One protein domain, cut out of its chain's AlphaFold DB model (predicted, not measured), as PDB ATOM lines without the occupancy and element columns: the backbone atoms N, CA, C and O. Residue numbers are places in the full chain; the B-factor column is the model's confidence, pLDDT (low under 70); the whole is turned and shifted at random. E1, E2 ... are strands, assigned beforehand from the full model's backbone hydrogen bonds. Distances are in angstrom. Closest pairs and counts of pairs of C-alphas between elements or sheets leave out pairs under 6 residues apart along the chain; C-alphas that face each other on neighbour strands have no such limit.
ATOM      1  N   ASP A   6     -12.889  -6.578 -57.088       59.34
ATOM      2  CA  ASP A   6     -11.549  -6.640 -57.664       59.34
ATOM      3  C   ASP A   6     -10.501  -6.894 -56.572       59.34
ATOM      4  O   ASP A   6      -9.999  -5.973 -55.942       59.34
ATOM      5  N   LEU A   7     -10.154  -8.159 -56.345       61.06
ATOM      6  CA  LEU A   7      -9.116  -8.536 -55.383       61.06
ATOM      7  C   LEU A   7      -7.680  -8.453 -55.901       61.06
ATOM      8  O   LEU A   7      -6.768  -8.947 -55.235       61.06
ATOM      9  N   SER A   8      -7.436  -7.841 -57.059       58.62
ATOM     10  CA  SER A   8      -6.089  -7.773 -57.649       58.62
ATOM     11  C   SER A   8      -5.034  -7.083 -56.766       58.62
ATOM     12  O   SER A   8      -3.849  -7.132 -57.085       58.62
ATOM     13  N   SER A   9      -5.430  -6.467 -55.647       61.66
ATOM     14  CA  SER A   9      -4.558  -5.662 -54.790       61.66
ATOM     15  C   SER A   9      -4.754  -5.886 -53.285       61.66
ATOM     16  O   SER A   9      -4.655  -4.927 -52.521       61.66
ATOM     17  N   ILE A  10      -5.009  -7.119 -52.812       77.25
ATOM     18  CA  ILE A  10      -4.870  -7.353 -51.362       77.25
ATOM     19  C   ILE A  10      -3.400  -7.156 -50.973       77.25
ATOM     20  O   ILE A  10      -2.540  -7.986 -51.271       77.25
ATOM     21  N   GLN A  11      -3.124  -6.057 -50.281       83.62
ATOM     22  CA  GLN A  11      -1.833  -5.770 -49.676       83.62
ATOM     23  C   GLN A  11      -1.878  -6.165 -48.210       83.62
ATOM     24  O   GLN A  11      -2.845  -5.886 -47.498       83.62
ATOM     25  N   THR A  12      -0.818  -6.825 -47.756       86.56
ATOM     26  CA  THR A  12      -0.690  -7.231 -46.361       86.56
ATOM     27  C   THR A  12       0.667  -6.855 -45.811       86.56
ATOM     28  O   THR A  12       1.694  -6.954 -46.486       86.56
ATOM     29  N   SER A  13       0.645  -6.396 -44.567       89.38
ATOM     30  CA  SER A  13       1.831  -6.011 -43.825       89.38
ATOM     31  C   SER A  13       1.688  -6.475 -42.386       89.38
ATOM     32  O   SER A  13       0.621  -6.336 -41.783       89.38
ATOM     33  N   ILE A  14       2.744  -7.075 -41.853       90.50
ATOM     34  CA  ILE A  14       2.759  -7.687 -40.531       90.50
ATOM     35  C   ILE A  14       3.928  -7.115 -39.745       90.50
ATOM     36  O   ILE A  14       5.044  -7.059 -40.251       90.50
ATOM     37  N   GLN A  15       3.671  -6.740 -38.499       91.38
ATOM     38  CA  GLN A  15       4.697  -6.463 -37.498       91.38
ATOM     39  C   GLN A  15       4.523  -7.433 -36.339       91.38
ATOM     40  O   GLN A  15       3.387  -7.725 -35.955       91.38
ATOM     41  N   VAL A  16       5.626  -7.912 -35.765       89.62
ATOM     42  CA  VAL A  16       5.590  -8.898 -34.677       89.62
ATOM     43  C   VAL A  16       6.530  -8.503 -33.539       89.62
ATOM     44  O   VAL A  16       7.579  -7.906 -33.753       89.62
ATOM     45  N   SER A  17       6.157  -8.855 -32.315       88.44
ATOM     46  CA  SER A  17       7.055  -9.034 -31.178       88.44
ATOM     47  C   SER A  17       6.829 -10.431 -30.612       88.44
ATOM     48  O   SER A  17       5.696 -10.918 -30.588       88.44
ATOM     49  N   VAL A  18       7.902 -11.072 -30.167       87.56
ATOM     50  CA  VAL A  18       7.867 -12.415 -29.588       87.56
ATOM     51  C   VAL A  18       8.622 -12.443 -28.284       87.56
ATOM     52  O   VAL A  18       9.543 -11.669 -28.073       87.56
ATOM     53  N   ASP A  19       8.242 -13.375 -27.436       81.44
ATOM     54  CA  ASP A  19       8.844 -13.522 -26.120       81.44
ATOM     55  C   ASP A  19      10.185 -14.274 -26.198       81.44
ATOM     56  O   ASP A  19      11.088 -14.077 -25.389       81.44
ATOM     57  N   ASN A  20      10.328 -15.096 -27.241       83.00
ATOM     58  CA  ASN A  20      11.469 -15.963 -27.513       83.00
ATOM     59  C   ASN A  20      11.872 -15.815 -28.990       83.00
ATOM     60  O   ASN A  20      12.027 -14.681 -29.434       83.00
ATOM     61  N   ASP A  21      11.975 -16.896 -29.767       87.25
ATOM     62  CA  ASP A  21      12.311 -16.818 -31.187       87.25
ATOM     63  C   ASP A  21      11.088 -17.004 -32.098       87.25
ATOM     64  O   ASP A  21      10.379 -18.010 -32.021       87.25
ATOM     65  N   LEU A  22      10.894 -16.088 -33.047       88.75
ATOM     66  CA  LEU A  22      10.097 -16.307 -34.253       88.75
ATOM     67  C   LEU A  22      11.034 -16.789 -35.354       88.75
ATOM     68  O   LEU A  22      11.971 -16.087 -35.710       88.75
ATOM     69  N   LEU A  23      10.786 -17.969 -35.914       89.62
ATOM     70  CA  LEU A  23      11.608 -18.511 -36.997       89.62
ATOM     71  C   LEU A  23      11.101 -18.051 -38.362       89.62
ATOM     72  O   LEU A  23      11.855 -17.541 -39.196       89.62
ATOM     73  N   ARG A  24       9.809 -18.272 -38.604       90.88
ATOM     74  CA  ARG A  24       9.166 -17.959 -39.875       90.88
ATOM     75  C   ARG A  24       7.686 -17.679 -39.703       90.88
ATOM     76  O   ARG A  24       7.027 -18.174 -38.790       90.88
ATOM     77  N   THR A  25       7.157 -16.908 -40.637       91.50
ATOM     78  CA  THR A  25       5.736 -16.592 -40.738       91.50
ATOM     79  C   THR A  25       5.217 -17.127 -42.056       91.50
ATOM     80  O   THR A  25       5.849 -16.934 -43.091       91.50
ATOM     81  N   GLY A  26       4.081 -17.811 -42.032       91.56
ATOM     82  CA  GLY A  26       3.484 -18.408 -43.215       91.56
ATOM     83  C   GLY A  26       2.030 -18.034 -43.402       91.56
ATOM     84  O   GLY A  26       1.332 -17.695 -42.451       91.56
ATOM     85  N   VAL A  27       1.573 -18.119 -44.645       93.38
ATOM     86  CA  VAL A  27       0.150 -18.041 -44.982       93.38
ATOM     87  C   VAL A  27      -0.234 -19.311 -45.718       93.38
ATOM     88  O   VAL A  27       0.407 -19.661 -46.711       93.38
ATOM     89  N   SER A  28      -1.274 -19.987 -45.240       94.19
ATOM     90  CA  SER A  28      -1.919 -21.089 -45.953       94.19
ATOM     91  C   SER A  28      -3.309 -20.682 -46.432       94.19
ATOM     92  O   SER A  28      -3.995 -19.853 -45.829       94.19
ATOM     93  N   ASN A  29      -3.718 -21.250 -47.561       92.06
ATOM     94  CA  ASN A  29      -5.049 -21.078 -48.131       92.06
ATOM     95  C   ASN A  29      -5.418 -22.304 -48.974       92.06
ATOM     96  O   ASN A  29      -4.651 -23.258 -49.071       92.06
ATOM     97  N   THR A  30      -6.594 -22.294 -49.602       90.62
ATOM     98  CA  THR A  30      -7.074 -23.437 -50.395       90.62
ATOM     99  C   THR A  30      -6.147 -23.804 -51.560       90.62
ATOM    100  O   THR A  30      -6.030 -24.981 -51.883       90.62
ATOM    101  N   ALA A  31      -5.476 -22.825 -52.179       89.88
ATOM    102  CA  ALA A  31      -4.528 -23.078 -53.267       89.88
ATOM    103  C   ALA A  31      -3.161 -23.573 -52.759       89.88
ATOM    104  O   ALA A  31      -2.467 -24.293 -53.470       89.88
ATOM    105  N   ASN A  32      -2.786 -23.207 -51.530       92.44
ATOM    106  CA  ASN A  32      -1.511 -23.543 -50.899       92.44
ATOM    107  C   ASN A  32      -1.758 -24.106 -49.488       92.44
ATOM    108  O   ASN A  32      -1.491 -23.422 -48.493       92.44
ATOM    109  N   PRO A  33      -2.281 -25.341 -49.371       91.12
ATOM    110  CA  PRO A  33      -2.684 -25.906 -48.082       91.12
ATOM    111  C   PRO A  33      -1.502 -26.144 -47.133       91.12
ATOM    112  O   PRO A  33      -1.671 -26.061 -45.922       91.12
ATOM    113  N   GLY A  34      -0.299 -26.387 -47.668       90.88
ATOM    114  CA  GLY A  34       0.932 -26.513 -46.877       90.88
ATOM    115  C   GLY A  34       1.511 -25.183 -46.383       90.88
ATOM    116  O   GLY A  34       2.456 -25.189 -45.601       90.88
ATOM    117  N   GLY A  35       0.948 -24.057 -46.827       93.19
ATOM    118  CA  GLY A  35       1.447 -22.720 -46.537       93.19
ATOM    119  C   GLY A  35       2.687 -22.327 -47.342       93.19
ATOM    120  O   GLY A  35       3.453 -23.167 -47.813       93.19
ATOM    121  N   ALA A  36       2.886 -21.020 -47.495       94.19
ATOM    122  CA  ALA A  36       4.140 -20.443 -47.968       94.19
ATOM    123  C   ALA A  36       4.709 -19.525 -46.887       94.19
ATOM    124  O   ALA A  36       3.973 -18.724 -46.309       94.19
ATOM    125  N   PHE A  37       6.011 -19.650 -46.624       93.56
ATOM    126  CA  PHE A  37       6.663 -19.059 -45.459       93.56
ATOM    127  C   PHE A  37       7.741 -18.049 -45.846       93.56
ATOM    128  O   PHE A  37       8.461 -18.239 -46.824       93.56
ATOM    129  N   VAL A  38       7.879 -17.009 -45.028       91.94
ATOM    130  CA  VAL A  38       8.983 -16.048 -45.040       91.94
ATOM    131  C   VAL A  38       9.781 -16.196 -43.749       91.94
ATOM    132  O   VAL A  38       9.201 -16.317 -42.669       91.94
ATOM    133  N   THR A  39      11.110 -16.212 -43.852       89.56
ATOM    134  CA  THR A  39      11.988 -16.217 -42.676       89.56
ATOM    135  C   THR A  39      11.885 -14.874 -41.971       89.56
ATOM    136  O   THR A  39      12.151 -13.832 -42.564       89.56
ATOM    137  N   THR A  40      11.515 -14.915 -40.698       83.81
ATOM    138  CA  THR A  40      11.279 -13.745 -39.843       83.81
ATOM    139  C   THR A  40      12.004 -13.923 -38.521       83.81
ATOM    140  O   THR A  40      11.450 -13.641 -37.465       83.81
ATOM    141  N   ALA A  41      13.248 -14.414 -38.610       81.75
ATOM    142  CA  ALA A  41      14.149 -14.645 -37.488       81.75
ATOM    143  C   ALA A  41      14.207 -13.405 -36.581       81.75
ATOM    144  O   ALA A  41      14.887 -12.426 -36.889       81.75
ATOM    145  N   GLN A  42      13.461 -13.453 -35.482       82.25
ATOM    146  CA  GLN A  42      13.327 -12.380 -34.503       82.25
ATOM    147  C   GLN A  42      13.419 -12.994 -33.111       82.25
ATOM    148  O   GLN A  42      12.850 -14.058 -32.895       82.25
ATOM    149  N   SER A  43      14.124 -12.329 -32.192       83.94
ATOM    150  CA  SER A  43      14.336 -12.816 -30.825       83.94
ATOM    151  C   SER A  43      13.972 -11.756 -29.782       83.94
ATOM    152  O   SER A  43      14.262 -10.574 -29.981       83.94
ATOM    153  N   GLY A  44      13.376 -12.208 -28.677       77.12
ATOM    154  CA  GLY A  44      13.202 -11.464 -27.427       77.12
ATOM    155  C   GLY A  44      12.076 -10.422 -27.396       77.12
ATOM    156  O   GLY A  44      11.697  -9.828 -28.409       77.12
ATOM    157  N   PHE A  45      11.580 -10.168 -26.179       71.69
ATOM    158  CA  PHE A  45      10.553  -9.164 -25.899       71.69
ATOM    159  C   PHE A  45      11.040  -7.746 -26.221       71.69
ATOM    160  O   PHE A  45      12.027  -7.269 -25.655       71.69
ATOM    161  N   GLY A  46      10.308  -7.031 -27.071       75.56
ATOM    162  CA  GLY A  46      10.637  -5.656 -27.423       75.56
ATOM    163  C   GLY A  46       9.485  -4.911 -28.086       75.56
ATOM    164  O   GLY A  46       8.319  -5.286 -27.982       75.56
ATOM    165  N   ALA A  47       9.813  -3.816 -28.769       82.50
ATOM    166  CA  ALA A  47       8.857  -3.152 -29.645       82.50
ATOM    167  C   ALA A  47       8.520  -4.048 -30.851       82.50
ATOM    168  O   ALA A  47       9.316  -4.900 -31.247       82.50
ATOM    169  N   LEU A  48       7.354  -3.810 -31.460       87.12
ATOM    170  CA  LEU A  48       7.004  -4.410 -32.747       87.12
ATOM    171  C   LEU A  48       8.139  -4.206 -33.762       87.12
ATOM    172  O   LEU A  48       8.656  -3.097 -33.914       87.12
ATOM    173  N   SER A  49       8.503  -5.275 -34.466       86.00
ATOM    174  CA  SER A  49       9.523  -5.232 -35.506       86.00
ATOM    175  C   SER A  49       9.102  -4.398 -36.716       86.00
ATOM    176  O   SER A  49       7.955  -3.955 -36.864       86.00
ATOM    177  N   ALA A  50      10.071  -4.172 -37.605       85.81
ATOM    178  CA  ALA A  50       9.806  -3.607 -38.917       85.81
ATOM    179  C   ALA A  50       8.775  -4.462 -39.664       85.81
ATOM    180  O   ALA A  50       8.780  -5.692 -39.584       85.81
ATOM    181  N   ALA A  51       7.888  -3.791 -40.391       90.44
ATOM    182  CA  ALA A  51       6.815  -4.473 -41.079       90.44
ATOM    183  C   ALA A  51       7.338  -5.293 -42.266       90.44
ATOM    184  O   ALA A  51       8.216  -4.843 -43.003       90.44
ATOM    185  N   PHE A  52       6.768  -6.476 -42.474       87.69
ATOM    186  CA  PHE A  52       7.094  -7.357 -43.592       87.69
ATOM    187  C   PHE A  52       5.830  -7.865 -44.288       87.69
ATOM    188  O   PHE A  52       4.737  -7.875 -43.718       87.69
ATOM    189  N   THR A  53       5.981  -8.299 -45.537       89.75
ATOM    190  CA  THR A  53       4.890  -8.877 -46.331       89.75
ATOM    191  C   THR A  53       4.983 -10.405 -46.302       89.75
ATOM    192  O   THR A  53       6.079 -10.949 -46.468       89.75
ATOM    193  N   PRO A  54       3.866 -11.124 -46.094       88.12
ATOM    194  CA  PRO A  54       3.831 -12.577 -46.216       88.12
ATOM    195  C   PRO A  54       4.285 -13.065 -47.595       88.12
ATOM    196  O   PRO A  54       4.048 -12.408 -48.605       88.12
ATOM    197  N   ALA A  55       4.864 -14.266 -47.649       89.56
ATOM    198  CA  ALA A  55       5.315 -14.875 -48.905       89.56
ATOM    199  C   ALA A  55       4.171 -15.127 -49.909       89.56
ATOM    200  O   ALA A  55       4.406 -15.178 -51.115       89.56
ATOM    201  N   LEU A  56       2.941 -15.283 -49.415       88.56
ATOM    202  CA  LEU A  56       1.745 -15.465 -50.227       88.56
ATOM    203  C   LEU A  56       0.809 -14.272 -50.058       88.56
ATOM    204  O   LEU A  56       0.474 -13.891 -48.933       88.56
ATOM    205  N   ALA A  57       0.326 -13.737 -51.178       82.62
ATOM    206  CA  ALA A  57      -0.787 -12.804 -51.149       82.62
ATOM    207  C   ALA A  57      -2.025 -13.494 -50.562       82.62
ATOM    208  O   ALA A  57      -2.319 -14.657 -50.859       82.62
ATOM    209  N   TRP A  58      -2.765 -12.770 -49.731       84.19
ATOM    210  CA  TRP A  58      -4.034 -13.263 -49.218       84.19
ATOM    211  C   TRP A  58      -5.034 -13.352 -50.370       84.19
ATOM    212  O   TRP A  58      -5.075 -12.482 -51.238       84.19
ATOM    213  N   THR A  59      -5.840 -14.408 -50.389       79.62
ATOM    214  CA  THR A  59      -6.816 -14.651 -51.459       79.62
ATOM    215  C   THR A  59      -8.244 -14.502 -50.956       79.62
ATOM    216  O   THR A  59      -8.492 -14.473 -49.751       79.62
ATOM    217  N   HIS A  60      -9.224 -14.477 -51.863       76.88
ATOM    218  CA  HIS A  60     -10.619 -14.688 -51.468       76.88
ATOM    219  C   HIS A  60     -10.774 -16.008 -50.697       76.88
ATOM    220  O   HIS A  60     -10.147 -17.014 -51.035       76.88
ATOM    221  N   GLY A  61     -11.674 -16.008 -49.715       80.00
ATOM    222  CA  GLY A  61     -11.969 -17.181 -48.898       80.00
ATOM    223  C   GLY A  61     -11.109 -17.264 -47.639       80.00
ATOM    224  O   GLY A  61     -10.612 -16.256 -47.137       80.00
ATOM    225  N   ALA A  62     -10.994 -18.474 -47.094       87.25
ATOM    226  CA  ALA A  62     -10.258 -18.713 -45.862       87.25
ATOM    227  C   ALA A  62      -8.744 -18.659 -46.111       87.25
ATOM    228  O   ALA A  62      -8.218 -19.367 -46.971       87.25
ATOM    229  N   ASN A  63      -8.058 -17.845 -45.313       88.81
ATOM    230  CA  ASN A  63      -6.604 -17.822 -45.203       88.81
ATOM    231  C   ASN A  63      -6.260 -18.056 -43.729       88.81
ATOM    232  O   ASN A  63      -7.001 -17.611 -42.849       88.81
ATOM    233  N   GLN A  64      -5.153 -18.737 -43.457       92.50
ATOM    234  CA  GLN A  64      -4.623 -18.896 -42.108       92.50
ATOM    235  C   GLN A  64      -3.233 -18.283 -42.041       92.50
ATOM    236  O   GLN A  64      -2.384 -18.551 -42.891       92.50
ATOM    237  N   LEU A  65      -3.016 -17.467 -41.014       91.56
ATOM    238  CA  LEU A  65      -1.707 -16.945 -40.665       91.56
ATOM    239  C   LEU A  65      -1.051 -17.902 -39.673       91.56
ATOM    240  O   LEU A  65      -1.659 -18.279 -38.672       91.56
ATOM    241  N   ILE A  66       0.181 -18.292 -39.967       91.88
ATOM    242  CA  ILE A  66       0.947 -19.271 -39.204       91.88
ATOM    243  C   ILE A  66       2.205 -18.579 -38.694       91.88
ATOM    244  O   ILE A  66       2.967 -18.011 -39.475       91.88
ATOM    245  N   PHE A  67       2.440 -18.652 -37.389       89.62
ATOM    246  CA  PHE A  67       3.693 -18.234 -36.774       89.62
ATOM    247  C   PHE A  67       4.406 -19.475 -36.260       89.62
ATOM    248  O   PHE A  67       3.861 -20.203 -35.433       89.62
ATOM    249  N   GLU A  68       5.615 -19.721 -36.753       89.94
ATOM    250  CA  GLU A  68       6.469 -20.759 -36.195       89.94
ATOM    251  C   GLU A  68       7.457 -20.136 -35.233       89.94
ATOM    252  O   GLU A  68       8.378 -19.418 -35.630       89.94
ATOM    253  N   VAL A  69       7.243 -20.438 -33.960       85.75
ATOM    254  CA  VAL A  69       8.108 -20.018 -32.871       85.75
ATOM    255  C   VAL A  69       8.942 -21.175 -32.369       85.75
ATOM    256  O   VAL A  69       8.539 -22.339 -32.420       85.75
ATOM    257  N   LYS A  70      10.115 -20.834 -31.857       84.00
ATOM    258  CA  LYS A  70      11.005 -21.756 -31.177       84.00
ATOM    259  C   LYS A  70      11.248 -21.232 -29.774       84.00
ATOM    260  O   LYS A  70      11.517 -20.053 -29.581       84.00
ATOM    261  N   ASN A  71      11.182 -22.134 -28.801       77.38
ATOM    262  CA  ASN A  71      11.768 -21.848 -27.505       77.38
ATOM    263  C   ASN A  71      13.293 -22.064 -27.597       77.38
ATOM    264  O   ASN A  71      13.740 -23.177 -27.884       77.38
ATOM    265  N   ALA A  72      14.076 -21.003 -27.406       75.62
ATOM    266  CA  ALA A  72      15.535 -21.037 -27.323       75.62
ATOM    267  C   ALA A  72      16.078 -20.990 -25.881       75.62
ATOM    268  O   ALA A  72      17.291 -20.973 -25.680       75.62
ATOM    269  N   GLU A  73      15.208 -20.998 -24.873       75.25
ATOM    270  CA  GLU A  73      15.583 -21.081 -23.464       75.25
ATOM    271  C   GLU A  73      16.103 -22.478 -23.125       75.25
ATOM    272  O   GLU A  73      15.598 -23.505 -23.582       75.25
ATOM    273  N   ALA A  74      17.115 -22.515 -22.260       75.44
ATOM    274  CA  ALA A  74      17.689 -23.761 -21.763       75.44
ATOM    275  C   ALA A  74      16.763 -24.497 -20.777       75.44
ATOM    276  O   ALA A  74      16.970 -25.677 -20.492       75.44
ATOM    277  N   THR A  75      15.765 -23.818 -20.207       76.94
ATOM    278  CA  THR A  75      14.815 -24.401 -19.255       76.94
ATOM    279  C   THR A  75      13.469 -23.708 -19.406       76.94
ATOM    280  O   THR A  75      13.400 -22.490 -19.318       76.94
ATOM    281  N   LEU A  76      12.414 -24.494 -19.628       72.06
ATOM    282  CA  LEU A  76      11.036 -24.009 -19.665       72.06
ATOM    283  C   LEU A  76      10.597 -23.636 -18.247       72.06
ATOM    284  O   LEU A  76      10.406 -24.526 -17.417       72.06
ATOM    285  N   ASP A  77      10.424 -22.344 -17.979       74.25
ATOM    286  CA  ASP A  77       9.758 -21.879 -16.766       74.25
ATOM    287  C   ASP A  77       8.239 -21.796 -17.028       74.25
ATOM    288  O   ASP A  77       7.781 -20.964 -17.813       74.25
ATOM    289  N   PRO A  78       7.416 -22.653 -16.396       70.62
ATOM    290  CA  PRO A  78       5.966 -22.638 -16.582       70.62
ATOM    291  C   PRO A  78       5.291 -21.385 -16.000       70.62
ATOM    292  O   PRO A  78       4.090 -21.201 -16.193       70.62
ATOM    293  N   THR A  79       6.027 -20.544 -15.266       76.88
ATOM    294  CA  THR A  79       5.534 -19.287 -14.693       76.88
ATOM    295  C   THR A  79       5.794 -18.073 -15.583       76.88
ATOM    296  O   THR A  79       5.142 -17.043 -15.402       76.88
ATOM    297  N   THR A  80       6.673 -18.192 -16.584       68.94
ATOM    298  CA  THR A  80       6.881 -17.157 -17.600       68.94
ATOM    299  C   THR A  80       5.988 -17.434 -18.810       68.94
ATOM    300  O   THR A  80       6.191 -18.432 -19.505       68.94
ATOM    301  N   PRO A  81       4.976 -16.591 -19.081       65.19
ATOM    302  CA  PRO A  81       4.152 -16.764 -20.265       65.19
ATOM    303  C   PRO A  81       5.008 -16.595 -21.521       65.19
ATOM    304  O   PRO A  81       5.792 -15.657 -21.623       65.19
ATOM    305  N   MET A  82       4.827 -17.516 -22.465       75.06
ATOM    306  CA  MET A  82       5.323 -17.375 -23.827       75.06
ATOM    307  C   MET A  82       4.205 -16.834 -24.710       75.06
ATOM    308  O   MET A  82       3.086 -17.354 -24.713       75.06
ATOM    309  N   GLY A  83       4.528 -15.820 -25.493       79.50
ATOM    310  CA  GLY A  83       3.572 -15.059 -26.263       79.50
ATOM    311  C   GLY A  83       4.134 -14.555 -27.583       79.50
ATOM    312  O   GLY A  83       5.339 -14.496 -27.842       79.50
ATOM    313  N   ILE A  84       3.189 -14.223 -28.453       86.50
ATOM    314  CA  ILE A  84       3.416 -13.537 -29.715       86.50
ATOM    315  C   ILE A  84       2.422 -12.392 -29.732       86.50
ATOM    316  O   ILE A  84       1.217 -12.603 -29.573       86.50
ATOM    317  N   TYR A  85       2.920 -11.190 -29.968       88.38
ATOM    318  CA  TYR A  85       2.092 -10.039 -30.259       88.38
ATOM    319  C   TYR A  85       2.294  -9.646 -31.718       88.38
ATOM    320  O   TYR A  85       3.416  -9.382 -32.145       88.38
ATOM    321  N   ALA A  86       1.217  -9.614 -32.500       90.00
ATOM    322  CA  ALA A  86       1.282  -9.293 -33.918       90.00
ATOM    323  C   ALA A  86       0.241  -8.240 -34.287       90.00
ATOM    324  O   ALA A  86      -0.921  -8.331 -33.895       90.00
ATOM    325  N   THR A  87       0.659  -7.269 -35.094       92.50
ATOM    326  CA  THR A  87      -0.251  -6.353 -35.784       92.50
ATOM    327  C   THR A  87      -0.279  -6.726 -37.256       92.50
ATOM    328  O   THR A  87       0.756  -6.734 -37.921       92.50
ATOM    329  N   VAL A  88      -1.471  -7.038 -37.760       90.25
ATOM    330  CA  VAL A  88      -1.694  -7.425 -39.155       90.25
ATOM    331  C   VAL A  88      -2.529  -6.347 -39.823       90.25
ATOM    332  O   VAL A  88      -3.690  -6.139 -39.472       90.25
ATOM    333  N   THR A  89      -1.939  -5.672 -40.800       90.06
ATOM    334  CA  THR A  89      -2.630  -4.696 -41.638       90.06
ATOM    335  C   THR A  89      -2.998  -5.360 -42.955       90.06
ATOM    336  O   THR A  89      -2.123  -5.836 -43.679       90.06
ATOM    337  N   VAL A  90      -4.294  -5.386 -43.263       85.81
ATOM    338  CA  VAL A  90      -4.829  -5.893 -44.532       85.81
ATOM    339  C   VAL A  90      -5.546  -4.753 -45.235       85.81
ATOM    340  O   VAL A  90      -6.503  -4.189 -44.706       85.81
ATOM    341  N   THR A  91      -5.096  -4.427 -46.439       83.06
ATOM    342  CA  THR A  91      -5.743  -3.445 -47.304       83.06
ATOM    343  C   THR A  91      -6.249  -4.162 -48.540       83.06
ATOM    344  O   THR A  91      -5.481  -4.803 -49.248       83.06
ATOM    345  N   ALA A  92      -7.552  -4.071 -48.784       78.12
ATOM    346  CA  ALA A  92      -8.193  -4.635 -49.960       78.12
ATOM    347  C   ALA A  92      -8.971  -3.530 -50.670       78.12
ATOM    348  O   ALA A  92      -9.814  -2.873 -50.054       78.12
ATOM    349  N   ASN A  93      -8.712  -3.342 -51.962       73.19
ATOM    350  CA  ASN A  93      -9.527  -2.447 -52.768       73.19
ATOM    351  C   ASN A  93     -10.755  -3.207 -53.248       73.19
ATOM    352  O   ASN A  93     -10.653  -4.205 -53.946       73.19
ATOM    353  N   CYS A  94     -11.935  -2.730 -52.883       68.50
ATOM    354  CA  CYS A  94     -13.183  -3.302 -53.364       68.50
ATOM    355  C   CYS A  94     -13.686  -2.463 -54.539       68.50
ATOM    356  O   CYS A  94     -14.517  -1.574 -54.347       68.50
ATOM    357  N   ASN A  95     -13.196  -2.726 -55.755       65.00
ATOM    358  CA  ASN A  95     -13.768  -2.081 -56.938       65.00
ATOM    359  C   ASN A  95     -15.044  -2.814 -57.342       65.00
ATOM    360  O   ASN A  95     -15.039  -4.040 -57.469       65.00
ATOM    361  N   ALA A  96     -16.122  -2.065 -57.579       60.59
ATOM    362  CA  ALA A  96     -17.316  -2.615 -58.198       60.59
ATOM    363  C   ALA A  96     -16.954  -3.113 -59.602       60.59
ATOM    364  O   ALA A  96     -16.355  -2.371 -60.381       60.59
ATOM    365  N   ALA A  97     -17.342  -4.343 -59.946       55.69
ATOM    366  CA  ALA A  97     -17.275  -4.761 -61.343       55.69
ATOM    367  C   ALA A  97     -18.039  -3.761 -62.196       55.69
ATOM    368  O   ALA A  97     -19.189  -3.440 -61.874       55.69
TER     369      ALA A  97
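Overview. This is residues 6 to 97 of the 139 residues of an uncharacterized protein of Ottowia sp. oral taxon 894 (UniProt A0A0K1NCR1). A small, loosely formed sandwich: a ribbon of two strands, E1 and E5, lies partly face to face with a twisted three-stranded sheet, E3, E2 and E4, and a long unnamed link, residues 44 to 62, runs past E1 and on to E4. The long axis runs roughly along the strands, lengthened at one end by a loop whose residues 74 to 79 stick out and at the other by the two ends of the printed part. The 92 printed residues hold five named strands, E1 to E5 in order, and no named helix. The three-stranded sheet has the order E3, E2, E4 and both pairs are antiparallel, and the class is all strand, though under half of the residues, 41 of 92, are in named elements. The whole is loose, with a radius of gyration of the C-alphas of 15.3 A and spans of 56 by 27 by 21 A.

Along the chain. E1, residues 11 to 18, begins at C-alpha 11 (-1.833, -5.770, -49.676) and is 23.3 A long. E2, residues 21 to 29, is the longest strand by residues, 24.6 A from first to last C-alpha. E3, residues 36 to 43, spans 21.4 A and ends at C-alpha 43 (14.336, -12.816, -30.825). E4, residues 63 to 70, spans 22.9 A. E5, residues 84 to 91, spans 22.3 A and ends at C-alpha 91 (-5.743, -3.445, -47.304).

Arrangement. In the three-stranded sheet E2 is the inner strand. E2 and E3 form a hairpin, antiparallel at 159 degrees, with N 38 and O 25 within hydrogen-bond range at 2.8 A. E2 and E4 are antiparallel at 161 degrees, with N 66 and O 26 at 2.8 A. The sheet is twisted, its C-alphas lying up to 4.4 A off its best plane. E1 and E5 are antiparallel neighbours at 170 degrees, with N 13 and O 89 at 3.0 A and N 87 and O 15 at 2.9 A. Between the sheets, the closest C-alphas of E1 and E3 are those of Val 18 and Ser 43, 6.6 A apart. E1 and E2 meet only through their link. E2 and E5 are apart, as are E3 and E5; E4 is only just apart from E1, at 8.3 A, and from E5, at 8.5 A.

Size, cuts and confidence. The two C-alphas farthest apart, those of Thr 75 and Ala 97, are 56.5 A apart, while those of Asp 6 and Ala 97 are 7.1 A apart. The printed part has no cut. The links E3 to E4, 19 residues, and E4 to E5, 13 residues, are long; E1 to E2 is tight. Mean pLDDT of the printed part is 83.0, and residues 6 to 9, 80 to 81 and 94 to 97 are under 70.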